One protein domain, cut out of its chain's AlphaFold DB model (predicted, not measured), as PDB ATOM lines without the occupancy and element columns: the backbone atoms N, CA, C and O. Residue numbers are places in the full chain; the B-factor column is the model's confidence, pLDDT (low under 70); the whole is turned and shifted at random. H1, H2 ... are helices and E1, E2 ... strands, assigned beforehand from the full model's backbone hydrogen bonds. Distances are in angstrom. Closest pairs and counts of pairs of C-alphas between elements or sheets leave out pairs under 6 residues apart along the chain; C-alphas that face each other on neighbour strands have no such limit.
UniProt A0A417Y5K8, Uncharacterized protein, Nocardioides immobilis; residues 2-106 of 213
ATOM      1  N   ILE A   2     102.701-122.230 386.158       26.06
ATOM      2  CA  ILE A   2     102.779-121.091 387.089       26.06
ATOM      3  C   ILE A   2     104.259-120.804 387.300       26.06
ATOM      4  O   ILE A   2     104.981-121.672 387.780       26.06
ATOM      5  N   SER A   3     104.687-119.614 386.888       34.84
ATOM      6  CA  SER A   3     105.997-119.047 387.198       34.84
ATOM      7  C   SER A   3     105.858-118.172 388.439       34.84
ATOM      8  O   SER A   3     105.080-117.215 388.406       34.84
ATOM      9  N   PRO A   4     106.574-118.465 389.536       39.12
ATOM     10  CA  PRO A   4     106.703-117.514 390.615       39.12
ATOM     11  C   PRO A   4     108.193-117.208 390.825       39.12
ATOM     12  O   PRO A   4     108.920-117.934 391.496       39.12
ATOM     13  N   PHE A   5     108.642-116.084 390.270       40.75
ATOM     14  CA  PHE A   5     109.887-115.415 390.645       40.75
ATOM     15  C   PHE A   5     109.838-115.071 392.144       40.75
ATOM     16  O   PHE A   5     109.081-114.179 392.533       40.75
ATOM     17  N   GLN A   6     110.537-115.808 393.021       50.19
ATOM     18  CA  GLN A   6     110.359-115.638 394.471       50.19
ATOM     19  C   GLN A   6     111.629-115.781 395.316       50.19
ATOM     20  O   GLN A   6     112.390-116.736 395.211       50.19
ATOM     21  N   LEU A   7     111.770-114.848 396.268       39.22
ATOM     22  CA  LEU A   7     112.546-115.010 397.496       39.22
ATOM     23  C   LEU A   7     111.972-116.188 398.299       39.22
ATOM     24  O   LEU A   7     110.969-116.053 399.001       39.22
ATOM     25  N   MET A   8     112.605-117.349 398.177       41.94
ATOM     26  CA  MET A   8     112.255-118.553 398.926       41.94
ATOM     27  C   MET A   8     112.621-118.371 400.405       41.94
ATOM     28  O   MET A   8     113.796-118.291 400.768       41.94
ATOM     29  N   ALA A   9     111.617-118.305 401.279       38.12
ATOM     30  CA  ALA A   9     111.833-118.484 402.712       38.12
ATOM     31  C   ALA A   9     111.939-119.992 403.032       38.12
ATOM     32  O   ALA A   9     111.273-120.799 402.377       38.12
ATOM     33  N   PRO A  10     112.729-120.404 404.042       36.88
ATOM     34  CA  PRO A  10     112.788-121.803 404.463       36.88
ATOM     35  C   PRO A  10     111.390-122.319 404.849       36.88
ATOM     36  O   PRO A  10     110.750-121.726 405.715       36.88
ATOM     37  N   GLY A  11     110.925-123.403 404.213       43.56
ATOM     38  CA  GLY A  11     109.586-123.991 404.418       43.56
ATOM     39  C   GLY A  11     108.595-123.807 403.257       43.56
ATOM     40  O   GLY A  11     107.495-124.341 403.314       43.56
ATOM     41  N   ALA A  12     108.982-123.101 402.190       44.47
ATOM     42  CA  ALA A  12     108.147-122.862 401.005       44.47
ATOM     43  C   ALA A  12     107.761-124.127 400.206       44.47
ATOM     44  O   ALA A  12     106.800-124.097 399.447       44.47
ATOM     45  N   ALA A  13     108.490-125.237 400.365       48.28
ATOM     46  CA  ALA A  13     108.284-126.454 399.575       48.28
ATOM     47  C   ALA A  13     106.962-127.195 399.876       48.28
ATOM     48  O   ALA A  13     106.536-128.004 399.057       48.28
ATOM     49  N   ASP A  14     106.316-126.904 401.014       52.94
ATOM     50  CA  ASP A  14     105.086-127.574 401.467       52.94
ATOM     51  C   ASP A  14     103.813-126.713 401.288       52.94
ATOM     52  O   ASP A  14     102.718-127.140 401.661       52.94
ATOM     53  N   GLU A  15     103.924-125.494 400.744       53.66
ATOM     54  CA  GLU A  15     102.784-124.588 400.530       53.66
ATOM     55  C   GLU A  15     102.163-124.758 399.131       53.66
ATOM     56  O   GLU A  15     102.850-125.032 398.147       53.66
ATOM     57  N   ASP A  16     100.839-124.558 399.029       57.03
ATOM     58  CA  ASP A  16     100.140-124.507 397.739       57.03
ATOM     59  C   ASP A  16     100.794-123.427 396.846       57.03
ATOM     60  O   ASP A  16     100.866-122.258 397.255       57.03
ATOM     61  N   PRO A  17     101.235-123.774 395.621       55.66
ATOM     62  CA  PRO A  17     101.869-122.837 394.692       55.66
ATOM     63  C   PRO A  17     101.057-121.556 394.440       55.66
ATOM     64  O   PRO A  17     101.628-120.494 394.187       55.66
ATOM     65  N   ASN A  18      99.726-121.618 394.550       52.53
ATOM     66  CA  ASN A  18      98.846-120.462 394.368       52.53
ATOM     67  C   ASN A  18      98.861-119.507 395.575       52.53
ATOM     68  O   ASN A  18      98.733-118.291 395.417       52.53
ATOM     69  N   LEU A  19      99.047-120.035 396.789       53.06
ATOM     70  CA  LEU A  19      99.159-119.247 398.023       53.06
ATOM     71  C   LEU A  19     100.482-118.478 398.074       53.06
ATOM     72  O   LEU A  19     100.534-117.346 398.565       53.06
ATOM     73  N   MET A  20     101.536-119.058 397.502       53.75
ATOM     74  CA  MET A  20     102.854-118.439 397.425       53.75
ATOM     75  C   MET A  20     102.869-117.166 396.568       53.75
ATOM     76  O   MET A  20     103.414-116.143 396.995       53.75
ATOM     77  N   ALA A  21     102.246-117.178 395.385       53.38
ATOM     78  CA  ALA A  21     102.153-115.998 394.516       53.38
ATOM     79  C   ALA A  21     101.417-114.828 395.203       53.38
ATOM     80  O   ALA A  21     101.893-113.688 395.193       53.38
ATOM     81  N   LEU A  22     100.309-115.130 395.889       50.44
ATOM     82  CA  LEU A  22      99.521-114.157 396.653       50.44
ATOM     83  C   LEU A  22     100.309-113.551 397.824       50.44
ATOM     84  O   LEU A  22     100.236-112.343 398.060       50.44
ATOM     85  N   ARG A  23     101.108-114.353 398.541       54.50
ATOM     86  CA  ARG A  23     101.929-113.861 399.660       54.50
ATOM     87  C   ARG A  23     103.012-112.893 399.199       54.50
ATOM     88  O   ARG A  23     103.273-111.914 399.899       54.50
ATOM     89  N   ASN A  24     103.633-113.128 398.048       57.19
ATOM     90  CA  ASN A  24     104.690-112.248 397.554       57.19
ATOM     91  C   ASN A  24     104.142-110.920 397.034       57.19
ATOM     92  O   ASN A  24     104.694-109.878 397.385       57.19
ATOM     93  N   GLY A  25     103.003-110.935 396.333       57.22
ATOM     94  CA  GLY A  25     102.278-109.704 396.001       57.22
ATOM     95  C   GLY A  25     101.907-108.902 397.256       57.22
ATOM     96  O   GLY A  25     102.191-107.708 397.348       57.22
ATOM     97  N   HIS A  26     101.384-109.582 398.282       51.91
ATOM     98  CA  HIS A  26     101.064-108.966 399.576       51.91
ATOM     99  C   HIS A  26     102.300-108.454 400.332       51.91
ATOM    100  O   HIS A  26     102.242-107.431 401.014       51.91
ATOM    101  N   THR A  27     103.438-109.140 400.216       55.78
ATOM    102  CA  THR A  27     104.703-108.743 400.852       55.78
ATOM    103  C   THR A  27     105.274-107.495 400.188       55.78
ATOM    104  O   THR A  27     105.602-106.543 400.894       55.78
ATOM    105  N   LEU A  28     105.306-107.437 398.854       59.53
ATOM    106  CA  LEU A  28     105.711-106.240 398.108       59.53
ATOM    107  C   LEU A  28     104.832-105.034 398.471       59.53
ATOM    108  O   LEU A  28     105.350-103.955 398.775       59.53
ATOM    109  N   GLN A  29     103.513-105.243 398.551       57.62
ATOM    110  CA  GLN A  29     102.560-104.213 398.962       57.62
ATOM    111  C   GLN A  29     102.806-103.734 400.404       57.62
ATOM    112  O   GLN A  29     102.840-102.530 400.668       57.62
ATOM    113  N   ARG A  30     103.024-104.654 401.355       55.72
ATOM    114  CA  ARG A  30     103.310-104.321 402.765       55.72
ATOM    115  C   ARG A  30     104.634-103.594 402.952       55.72
ATOM    116  O   ARG A  30     104.715-102.694 403.787       55.72
ATOM    117  N   CYS A  31     105.650-103.957 402.179       53.12
ATOM    118  CA  CYS A  31     106.959-103.316 402.211       53.12
ATOM    119  C   CYS A  31     106.961-101.927 401.553       53.12
ATOM    120  O   CYS A  31     107.984-101.248 401.616       53.12
ATOM    121  N   ARG A  32     105.836-101.489 400.959       62.22
ATOM    122  CA  ARG A  32     105.717-100.218 400.225       62.22
ATOM    123  C   ARG A  32     106.820-100.059 399.178       62.22
ATOM    124  O   ARG A  32     107.293 -98.948 398.943       62.22
ATOM    125  N   VAL A  33     107.254-101.173 398.588       60.53
ATOM    126  CA  VAL A  33     108.253-101.145 397.522       60.53
ATOM    127  C   VAL A  33     107.572-100.499 396.315       60.53
ATOM    128  O   VAL A  33     106.539-101.010 395.877       60.53
ATOM    129  N   PRO A  34     108.071 -99.353 395.813       65.38
ATOM    130  CA  PRO A  34     107.523 -98.753 394.602       65.38
ATOM    131  C   PRO A  34     107.668 -99.743 393.446       65.38
ATOM    132  O   PRO A  34     108.630-100.503 393.425       65.38
ATOM    133  N   ASN A  35     106.730 -99.730 392.497       69.56
ATOM    134  CA  ASN A  35     106.737-100.614 391.330       69.56
ATOM    135  C   ASN A  35     108.085-100.514 390.572       69.56
ATOM    136  O   ASN A  35     108.314 -99.496 389.909       69.56
ATOM    137  N   PRO A  36     108.996-101.500 390.698       72.06
ATOM    138  CA  PRO A  36     110.376-101.335 390.264       72.06
ATOM    139  C   PRO A  36     110.516-101.588 388.762       72.06
ATOM    140  O   PRO A  36     109.841-102.451 388.205       72.06
ATOM    141  N   ARG A  37     111.426-100.851 388.114       78.19
ATOM    142  CA  ARG A  37     111.823-101.076 386.712       78.19
ATOM    143  C   ARG A  37     112.851-102.196 386.552       78.19
ATOM    144  O   ARG A  37     112.908-102.826 385.507       78.19
ATOM    145  N   PHE A  38     113.663-102.431 387.572       81.94
ATOM    146  CA  PHE A  38     114.620-103.526 387.581       81.94
ATOM    147  C   PHE A  38     114.178-104.531 388.629       81.94
ATOM    148  O   PHE A  38     114.018-104.152 389.791       81.94
ATOM    149  N   ASP A  39     113.975-105.776 388.215       82.81
ATOM    150  CA  ASP A  39     113.694-106.872 389.137       82.81
ATOM    151  C   ASP A  39     114.914-107.782 389.275       82.81
ATOM    152  O   ASP A  39     115.687-107.958 388.332       82.81
ATOM    153  N   LEU A  40     115.094-108.324 390.476       83.88
ATOM    154  CA  LEU A  40     116.228-109.155 390.862       83.88
ATOM    155  C   LEU A  40     115.712-110.432 391.504       83.88
ATOM    156  O   LEU A  40     115.063-110.403 392.551       83.88
ATOM    157  N   VAL A  41     116.082-111.565 390.922       80.44
ATOM    158  CA  VAL A  41     115.605-112.874 391.365       80.44
ATOM    159  C   VAL A  41     116.793-113.730 391.759       80.44
ATOM    160  O   VAL A  41     117.809-113.771 391.069       80.44
ATOM    161  N   ASN A  42     116.679-114.393 392.909       82.25
ATOM    162  CA  ASN A  42     117.662-115.370 393.354       82.25
ATOM    163  C   ASN A  42     117.104-116.772 393.133       82.25
ATOM    164  O   ASN A  42     116.054-117.106 393.674       82.25
ATOM    165  N   GLU A  43     117.830-117.573 392.373       77.69
ATOM    166  CA  GLU A  43     117.543-118.983 392.130       77.69
ATOM    167  C   GLU A  43     118.336-119.825 393.141       77.69
ATOM    168  O   GLU A  43     119.546-119.628 393.289       77.69
ATOM    169  N   PHE A  44     117.651-120.722 393.859       78.31
ATOM    170  CA  PHE A  44     118.234-121.619 394.864       78.31
ATOM    171  C   PHE A  44     118.047-123.069 394.432       78.31
ATOM    172  O   PHE A  44     116.918-123.546 394.347       78.31
ATOM    173  N   GLY A  45     119.149-123.798 394.261       67.81
ATOM    174  CA  GLY A  45     119.070-125.158 393.734       67.81
ATOM    175  C   GLY A  45     118.768-125.160 392.232       67.81
ATOM    176  O   GLY A  45     118.236-124.214 391.670       67.81
ATOM    177  N   TRP A  46     119.221-126.205 391.553       68.31
ATOM    178  CA  TRP A  46     119.304-126.235 390.095       68.31
ATOM    179  C   TRP A  46     118.028-126.822 389.481       68.31
ATOM    180  O   TRP A  46     117.694-127.971 389.779       68.31
ATOM    181  N   ASN A  47     117.371-126.096 388.571       71.38
ATOM    182  CA  ASN A  47     116.316-126.650 387.722       71.38
ATOM    183  C   ASN A  47     116.328-126.005 386.323       71.38
ATOM    184  O   ASN A  47     116.094-124.808 386.171       71.38
ATOM    185  N   ASP A  48     116.561-126.804 385.277       77.56
ATOM    186  CA  ASP A  48     116.600-126.320 383.886       77.56
ATOM    187  C   ASP A  48     115.272-125.688 383.437       77.56
ATOM    188  O   ASP A  48     115.263-124.774 382.612       77.56
ATOM    189  N   PHE A  49     114.149-126.134 384.010       74.31
ATOM    190  CA  PHE A  49     112.836-125.556 383.732       74.31
ATOM    191  C   PHE A  49     112.725-124.111 384.237       74.31
ATOM    192  O   PHE A  49     112.256-123.243 383.506       74.31
ATOM    193  N   GLU A  50     113.183-123.840 385.461       69.81
ATOM    194  CA  GLU A  50     113.130-122.498 386.055       69.81
ATOM    195  C   GLU A  50     114.007-121.523 385.275       69.81
ATOM    196  O   GLU A  50     113.561-120.427 384.945       69.81
ATOM    197  N   ARG A  51     115.198-121.961 384.857       75.56
ATOM    198  CA  ARG A  51     116.076-121.178 383.983       75.56
ATOM    199  C   ARG A  51     115.403-120.789 382.671       75.56
ATOM    200  O   ARG A  51     115.522-119.643 382.250       75.56
ATOM    201  N   MET A  52     114.726-121.734 382.021       78.12
ATOM    202  CA  MET A  52     114.038-121.474 380.757       78.12
ATOM    203  C   MET A  52     112.937-120.429 380.945       78.12
ATOM    204  O   MET A  52     112.866-119.477 380.180       78.12
ATOM    205  N   VAL A  53     112.146-120.547 382.012       75.31
ATOM    206  CA  VAL A  53     111.090-119.580 382.339       75.31
ATOM    207  C   VAL A  53     111.660-118.191 382.634       75.31
ATOM    208  O   VAL A  53     111.131-117.190 382.152       75.31
ATOM    209  N   VAL A  54     112.737-118.117 383.419       78.38
ATOM    210  CA  VAL A  54     113.401-116.859 383.788       78.38
ATOM    211  C   VAL A  54     113.976-116.181 382.538       78.38
ATOM    212  O   VAL A  54     113.714-115.000 382.308       78.38
ATOM    213  N   ALA A  55     114.655-116.938 381.674       82.31
ATOM    214  CA  ALA A  55     115.187-116.442 380.407       82.31
ATOM    215  C   ALA A  55     114.086-116.003 379.421       82.31
ATOM    216  O   ALA A  55     114.207-114.938 378.820       82.31
ATOM    217  N   ASP A  56     112.991-116.763 379.294       79.88
ATOM    218  CA  ASP A  56     111.842-116.413 378.440       79.88
ATOM    219  C   ASP A  56     111.166-115.110 378.889       79.88
ATOM    220  O   ASP A  56     110.602-114.374 378.080       79.88
ATOM    221  N   CYS A  57     111.258-114.789 380.182       74.31
ATOM    222  CA  CYS A  57     110.781-113.527 380.742       74.31
ATOM    223  C   CYS A  57     111.788-112.370 380.592       74.31
ATOM    224  O   CYS A  57     111.542-111.286 381.118       74.31
ATOM    225  N   GLY A  58     112.908-112.582 379.892       83.00
ATOM    226  CA  GLY A  58     113.914-111.558 379.604       83.00
ATOM    227  C   GLY A  58     114.911-111.297 380.734       83.00
ATOM    228  O   GLY A  58     115.566-110.257 380.727       83.00
ATOM    229  N   TYR A  59     115.027-112.204 381.705       87.44
ATOM    230  CA  TYR A  59     116.049-112.092 382.739       87.44
ATOM    231  C   TYR A  59     117.400-112.597 382.246       87.44
ATOM    232  O   TYR A  59     117.514-113.657 381.627       87.44
ATOM    233  N   GLU A  60     118.439-111.874 382.634       91.19
ATOM    234  CA  GLU A  60     119.830-112.214 382.385       91.19
ATOM    235  C   GLU A  60     120.526-112.555 383.703       91.19
ATOM    236  O   GLU A  60     120.300-111.924 384.737       91.19
ATOM    237  N   GLU A  61     121.372-113.582 383.689       90.38
ATOM    238  CA  GLU A  61     122.171-113.929 384.861       90.38
ATOM    239  C   GLU A  61     123.223-112.839 385.121       90.38
ATOM    240  O   GLU A  61     123.827-112.328 384.182       90.38
ATOM    241  N   VAL A  62     123.490-112.539 386.397       92.19
ATOM    242  CA  VAL A  62     124.587-111.677 386.863       92.19
ATOM    243  C   VAL A  62     125.680-112.569 387.471       92.19
ATOM    244  O   VAL A  62     125.606-112.907 388.661       92.19
ATOM    245  N   PRO A  63     126.687-113.011 386.688       91.12
ATOM    246  CA  PRO A  63     127.647-114.021 387.132       91.12
ATOM    247  C   PRO A  63     128.466-113.592 388.352       91.12
ATOM    248  O   PRO A  63     128.859-114.435 389.156       91.12
ATOM    249  N   GLU A  64     128.697-112.291 388.518       92.62
ATOM    250  CA  GLU A  64     129.454-111.700 389.623       92.62
ATOM    251  C   GLU A  64     128.758-111.869 390.981       92.62
ATOM    252  O   GLU A  64     129.407-111.770 392.020       92.62
ATOM    253  N   LEU A  65     127.447-112.126 390.985       88.62
ATOM    254  CA  LEU A  65     126.641-112.305 392.196       88.62
ATOM    255  C   LEU A  65     126.409-113.777 392.563       88.62
ATOM    256  O   LEU A  65     125.721-114.062 393.556       88.62
ATOM    257  N   ARG A  66     127.000-114.709 391.801       90.19
ATOM    258  CA  ARG A  66     127.009-116.139 392.133       90.19
ATOM    259  C   ARG A  66     127.682-116.359 393.479       90.19
ATOM    260  O   ARG A  66     128.785-115.873 393.731       90.19
ATOM    261  N   ARG A  67     127.020-117.110 394.352       90.19
ATOM    262  CA  ARG A  67     127.490-117.359 395.720       90.19
ATOM    263  C   ARG A  67     126.977-118.686 396.248       90.19
ATOM    264  O   ARG A  67     125.956-119.176 395.787       90.19
ATOM    265  N   ASP A  68     127.654-119.225 397.251       88.06
ATOM    266  CA  ASP A  68     127.150-120.351 398.034       88.06
ATOM    267  C   ASP A  68     126.429-119.837 399.287       88.06
ATOM    268  O   ASP A  68     126.939-118.969 400.002       88.06
ATOM    269  N   VAL A  69     125.237-120.364 399.557       81.19
ATOM    270  CA  VAL A  69     124.497-120.122 400.796       81.19
ATOM    271  C   VAL A  69     124.111-121.468 401.394       81.19
ATOM    272  O   VAL A  69     123.190-122.127 400.925       81.19
ATOM    273  N   ARG A  70     124.792-121.860 402.478       83.50
ATOM    274  CA  ARG A  70     124.556-123.129 403.198       83.50
ATOM    275  C   ARG A  70     124.748-124.375 402.313       83.50
ATOM    276  O   ARG A  70     123.991-125.333 402.443       83.50
ATOM    277  N   GLY A  71     125.763-124.375 401.448       82.06
ATOM    278  CA  GLY A  71     126.067-125.493 400.550       82.06
ATOM    279  C   GLY A  71     125.154-125.577 399.326       82.06
ATOM    280  O   GLY A  71     125.158-126.599 398.638       82.06
ATOM    281  N   GLN A  72     124.339-124.549 399.083       79.31
ATOM    282  CA  GLN A  72     123.540-124.402 397.873       79.31
ATOM    283  C   GLN A  72     124.076-123.237 397.048       79.31
ATOM    284  O   GLN A  72     124.218-122.121 397.555       79.31
ATOM    285  N   GLU A  73     124.322-123.491 395.763       83.00
ATOM    286  CA  GLU A  73     124.617-122.427 394.810       83.00
ATOM    287  C   GLU A  73     123.385-121.530 394.656       83.00
ATOM    288  O   GLU A  73     122.258-122.005 394.488       83.00
ATOM    289  N   VAL A  74     123.626-120.224 394.716       84.25
ATOM    290  CA  VAL A  74     122.646-119.174 394.480       84.25
ATOM    291  C   VAL A  74     123.100-118.352 393.290       84.25
ATOM    292  O   VAL A  74     124.205-117.795 393.287       84.25
ATOM    293  N   ARG A  75     122.219-118.244 392.299       85.00
ATOM    294  CA  ARG A  75     122.408-117.401 391.116       85.00
ATOM    295  C   ARG A  75     121.481-116.212 391.200       85.00
ATOM    296  O   ARG A  75     120.350-116.336 391.663       85.00
ATOM    297  N   THR A  76     121.966-115.063 390.762       87.19
ATOM    298  CA  THR A  76     121.157-113.851 390.703       87.19
ATOM    299  C   THR A  76     120.894-113.511 389.250       87.19
ATOM    300  O   THR A  76     121.813-113.500 388.436       87.19
ATOM    301  N   TRP A  77     119.635-113.232 388.955       88.62
ATOM    302  CA  TRP A  77     119.128-112.875 387.643       88.62
ATOM    303  C   TRP A  77     118.516-111.479 387.710       88.62
ATOM    304  O   TRP A  77     117.946-111.110 388.738       88.62
ATOM    305  N   VAL A  78     118.631-110.708 386.633       89.25
ATOM    306  CA  VAL A  78     118.118-109.340 386.539       89.25
ATOM    307  C   VAL A  78     117.328-109.146 385.253       89.25
ATOM    308  O   VAL A  78     117.734-109.634 384.204       89.25
ATOM    309  N   ALA A  79     116.225-108.410 385.323       86.00
ATOM    310  CA  ALA A  79     115.503-107.938 384.145       86.00
ATOM    311  C   ALA A  79     115.213-106.439 384.257       86.00
ATOM    312  O   ALA A  79     114.822-105.957 385.322       86.00
ATOM    313  N   ASP A  80     115.355-105.711 383.145       85.50
ATOM    314  CA  ASP A  80     114.673-104.426 382.954       85.50
ATOM    315  C   ASP A  80     113.242-104.734 382.501       85.50
ATOM    316  O   ASP A  80     112.983-105.007 381.330       85.50
ATOM    317  N   VAL A  81     112.302-104.707 383.444       78.31
ATOM    318  CA  VAL A  81     110.881-105.000 383.198       78.31
ATOM    319  C   VAL A  81     110.152-103.830 382.522       78.31
ATOM    320  O   VAL A  81     108.932-103.841 382.337       78.31
ATOM    321  N   GLY A  82     110.912-102.812 382.119       76.50
ATOM    322  CA  GLY A  82     110.454-101.716 381.302       76.50
ATOM    323  C   GLY A  82     109.708-100.635 382.084       76.50
ATOM    324  O   GLY A  82     109.599-100.650 383.313       76.50
ATOM    325  N   PRO A  83     109.176 -99.640 381.362       73.69
ATOM    326  CA  PRO A  83     108.674 -98.410 381.966       73.69
ATOM    327  C   PRO A  83     107.388 -98.574 382.791       73.69
ATOM    328  O   PRO A  83     107.078 -97.725 383.625       73.69
ATOM    329  N   ALA A  84     106.655 -99.671 382.592       72.50
ATOM    330  CA  ALA A  84     105.481-100.004 383.396       72.50
ATOM    331  C   ALA A  84     105.833-100.749 384.700       72.50
ATOM    332  O   ALA A  84     104.930-101.052 385.485       72.50
ATOM    333  N   GLY A  85     107.118-101.028 384.942       75.44
ATOM    334  CA  GLY A  85     107.608-101.745 386.115       75.44
ATOM    335  C   GLY A  85     107.106-103.190 386.211       75.44
ATOM    336  O   GLY A  85     106.396-103.690 385.336       75.44
ATOM    337  N   LEU A  86     107.454-103.857 387.309       76.56
ATOM    338  CA  LEU A  86     107.145-105.271 387.549       76.56
ATOM    339  C   LEU A  86     105.639-105.558 387.506       76.56
ATOM    340  O   LEU A  86     105.207-106.542 386.910       76.56
ATOM    341  N   VAL A  87     104.819-104.671 388.074       75.94
ATOM    342  CA  VAL A  87     103.353-104.797 388.020       75.94
ATOM    343  C   VAL A  87     102.854-104.721 386.575       75.94
ATOM    344  O   VAL A  87     101.974-105.487 386.185       75.94
ATOM    345  N   GLY A  88     103.431-103.834 385.763       75.31
ATOM    346  CA  GLY A  88     103.079-103.687 384.357       75.31
ATOM    347  C   GLY A  88     103.463-104.897 383.512       75.31
ATOM    348  O   GLY A  88     102.681-105.293 382.648       75.31
ATOM    349  N   LEU A  89     104.621-105.507 383.781       78.75
ATOM    350  CA  LEU A  89     105.026-106.771 383.163       78.75
ATOM    351  C   LEU A  89     104.003-107.878 383.459       78.75
ATOM    352  O   LEU A  89     103.498-108.508 382.531       78.75
ATOM    353  N   LEU A  90     103.646-108.065 384.735       78.19
ATOM    354  CA  LEU A  90     102.671-109.079 385.155       78.19
ATOM    355  C   LEU A  90     101.293-108.838 384.531       78.19
ATOM    356  O   LEU A  90     100.692-109.753 383.969       78.19
ATOM    357  N   PHE A  91     100.806-107.597 384.579       76.75
ATOM    358  CA  PHE A  91      99.514-107.236 383.997       76.75
ATOM    359  C   PHE A  91      99.476-107.478 382.485       76.75
ATOM    360  O   PHE A  91      98.473-107.962 381.967       76.75
ATOM    361  N   ARG A  92     100.569-107.189 381.766       79.81
ATOM    362  CA  ARG A  92     100.684-107.474 380.328       79.81
ATOM    363  C   ARG A  92     100.696-108.963 380.025       79.81
ATOM    364  O   ARG A  92     100.058-109.355 379.055       79.81
ATOM    365  N   GLY A  93     101.372-109.768 380.845       78.69
ATOM    366  CA  GLY A  93     101.317-111.227 380.743       78.69
ATOM    367  C   GLY A  93      99.877-111.731 380.837       78.69
ATOM    368  O   GLY A  93      99.390-112.379 379.914       78.69
ATOM    369  N   VAL A  94      99.153-111.309 381.878       79.00
ATOM    370  CA  VAL A  94      97.730-111.646 382.066       79.00
ATOM    371  C   VAL A  94      96.874-111.147 380.895       79.00
ATOM    372  O   VAL A  94      96.058-111.890 380.355       79.00
ATOM    373  N   ALA A  95      97.059-109.904 380.448       76.19
ATOM    374  CA  ALA A  95      96.320-109.359 379.313       76.19
ATOM    375  C   ALA A  95      96.561-110.168 378.025       76.19
ATOM    376  O   ALA A  95      95.605-110.477 377.312       76.19
ATOM    377  N   ALA A  96      97.809-110.563 377.760       78.56
ATOM    378  CA  ALA A  96      98.172-111.384 376.611       78.56
ATOM    379  C   ALA A  96      97.538-112.783 376.676       78.56
ATOM    380  O   ALA A  96      97.012-113.249 375.665       78.56
ATOM    381  N   GLU A  97      97.499-113.417 377.854       81.81
ATOM    382  CA  GLU A  97      96.784-114.687 378.075       81.81
ATOM    383  C   GLU A  97      95.287-114.576 377.742       81.81
ATOM    384  O   GLU A  97      94.676-115.527 377.251       81.81
ATOM    385  N   HIS A  98      94.701-113.394 377.944       79.88
ATOM    386  CA  HIS A  98      93.317-113.082 377.590       79.88
ATOM    387  C   HIS A  98      93.132-112.554 376.152       79.88
ATOM    388  O   HIS A  98      92.018-112.177 375.782       79.88
ATOM    389  N   GLY A  99      94.184-112.514 375.327       86.75
ATOM    390  CA  GLY A  99      94.129-111.999 373.953       86.75
ATOM    391  C   GLY A  99      93.947-110.478 373.857       86.75
ATOM    392  O   GLY A  99      93.563-109.960 372.808       86.75
ATOM    393  N   ILE A 100      94.205-109.749 374.944       83.06
ATOM    394  CA  ILE A 100      94.091-108.293 375.015       83.06
ATOM    395  C   ILE A 100      95.428-107.676 374.610       83.06
ATOM    396  O   ILE A 100      96.457-107.889 375.248       83.06
ATOM    397  N   THR A 101      95.405-106.854 373.563       82.50
ATOM    398  CA  THR A 101      96.566-106.049 373.168       82.50
ATOM    399  C   THR A 101      96.536-104.719 373.909       82.50
ATOM    400  O   THR A 101      95.617-103.921 373.730       82.50
ATOM    401  N   LEU A 102      97.547-104.479 374.742       77.44
ATOM    402  CA  LEU A 102      97.732-103.206 375.434       77.44
ATOM    403  C   LEU A 102      98.635-102.277 374.608       77.44
ATOM    404  O   LEU A 102      99.554-102.767 373.949       77.44
ATOM    405  N   PRO A 103      98.428-100.947 374.658       79.94
ATOM    406  CA  PRO A 103      99.327 -99.989 374.011       79.94
ATOM    407  C   PRO A 103     100.752-100.118 374.558       79.94
ATOM    408  O   PRO A 103     100.947-100.657 375.646       79.94
ATOM    409  N   GLU A 104     101.753 -99.612 373.839       79.56
ATOM    410  CA  GLU A 104     103.144 -99.634 374.313       79.56
ATOM    411  C   GLU A 104     103.294 -98.919 375.670       79.56
ATOM    412  O   GLU A 104     102.658 -97.881 375.903       79.56
ATOM    413  N   PRO A 105     104.084 -99.472 376.607       73.69
ATOM    414  CA  PRO A 105     104.240 -98.887 377.922       73.69
ATOM    415  C   PRO A 105     105.040 -97.584 377.817       73.69
ATOM    416  O   PRO A 105     106.089 -97.518 377.181       73.69
ATOM    417  N   ARG A 106     104.533 -96.536 378.466       80.19
ATOM    418  CA  ARG A 106     105.185 -95.225 378.566       80.19
ATOM    419  C   ARG A 106     105.900 -95.103 379.904       80.19
ATOM    420  O   ARG A 106     105.439 -95.684 380.888       80.19
TER     421      ARG A 106
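Overview. This is residues 2 to 106 of the 213 residues of an uncharacterized protein of Nocardioides immobilis (UniProt A0A417Y5K8). A narrow, twisted sheet of three strands, with the long E3 between E1 and E2, has three helices set loosely about it: H2 only grazes the sheet with its residues 50 to 55, H3 only grazes it with residues 85 to 89, toward the opposite end from the E2 and E3 hairpin, and H1 lies off to one side, not on the sheet. Part of the unnamed stretch of residues 2 to 16, around Gln 6, passes between H1 and the sheet. The printed part has 105 residues, with three named helices and three named strands along the chain as H1 E1 H2 E2 E3 H3; the sheet order is E1, E3, E2, antiparallel throughout, and the class is mixed, helices and strands. The whole is compact, with a radius of gyration of the C-alphas of 14.7 A, and only just elongated, spanning 45 by 30 by 28 A.

Along the chain. Find C-alpha 72 at (123.540, -124.402, 397.873); from there E3, residues 72 to 80, runs 26.5 A. Beside it look for E1, residues 38 to 44, 19.8 A long, and the short E2, residues 67 to 69, 6.5 A. H2 is residues 48 to 56, 12.3 A. Go to C-alpha 17 at (101.869, -122.837, 394.692) for H1, residues 17 to 30, 20.3 A. H3, residues 85 to 97, is 18.7 A long and ends at C-alpha 97, (96.784, -114.687, 378.075).

Arrangement. Start at E3, the inner strand, whose pairing is staggered: residues 72 to 74 pair with E2 and 74 to 80 with E1. E1 and E3 are antiparallel at 161 degrees; look at N 41 and O 77, 2.9 A apart. E2 and E3 form a hairpin, antiparallel at 125 degrees, with N 74 and O 67 at 2.8 A. E1, H2 and E2 make a split strand-helix-strand unit, two strands running the same way with E3 between them, and its crossover is right-handed. H2 only grazes the sheet; its closest C-alphas to E3 are those of Val 54 and Trp 77, 8.0 A. H3 also only grazes it, and its closest C-alphas to E1 are those of Leu 86 and Asp 39, 6.9 A. H1 is not on the sheet and is apart from H2 and H3. In H2 and H3 every O i to N i+4 pair is within hydrogen-bond range, in H1 8 of 10.

Size, cuts and confidence. The two C-alphas farthest apart are those of Gly 71 and Pro 103, 45.5 A. Residues 26 to 33, of which 26 to 30 belong to H1, stand free, and so do residues 94 to 99, of which 94 to 97 belong to H3. The printed part has no cut, and no link is long. Its mean pLDDT is 71.0; look for values under 70 at residues 2 to 35, 45 to 46 and 50.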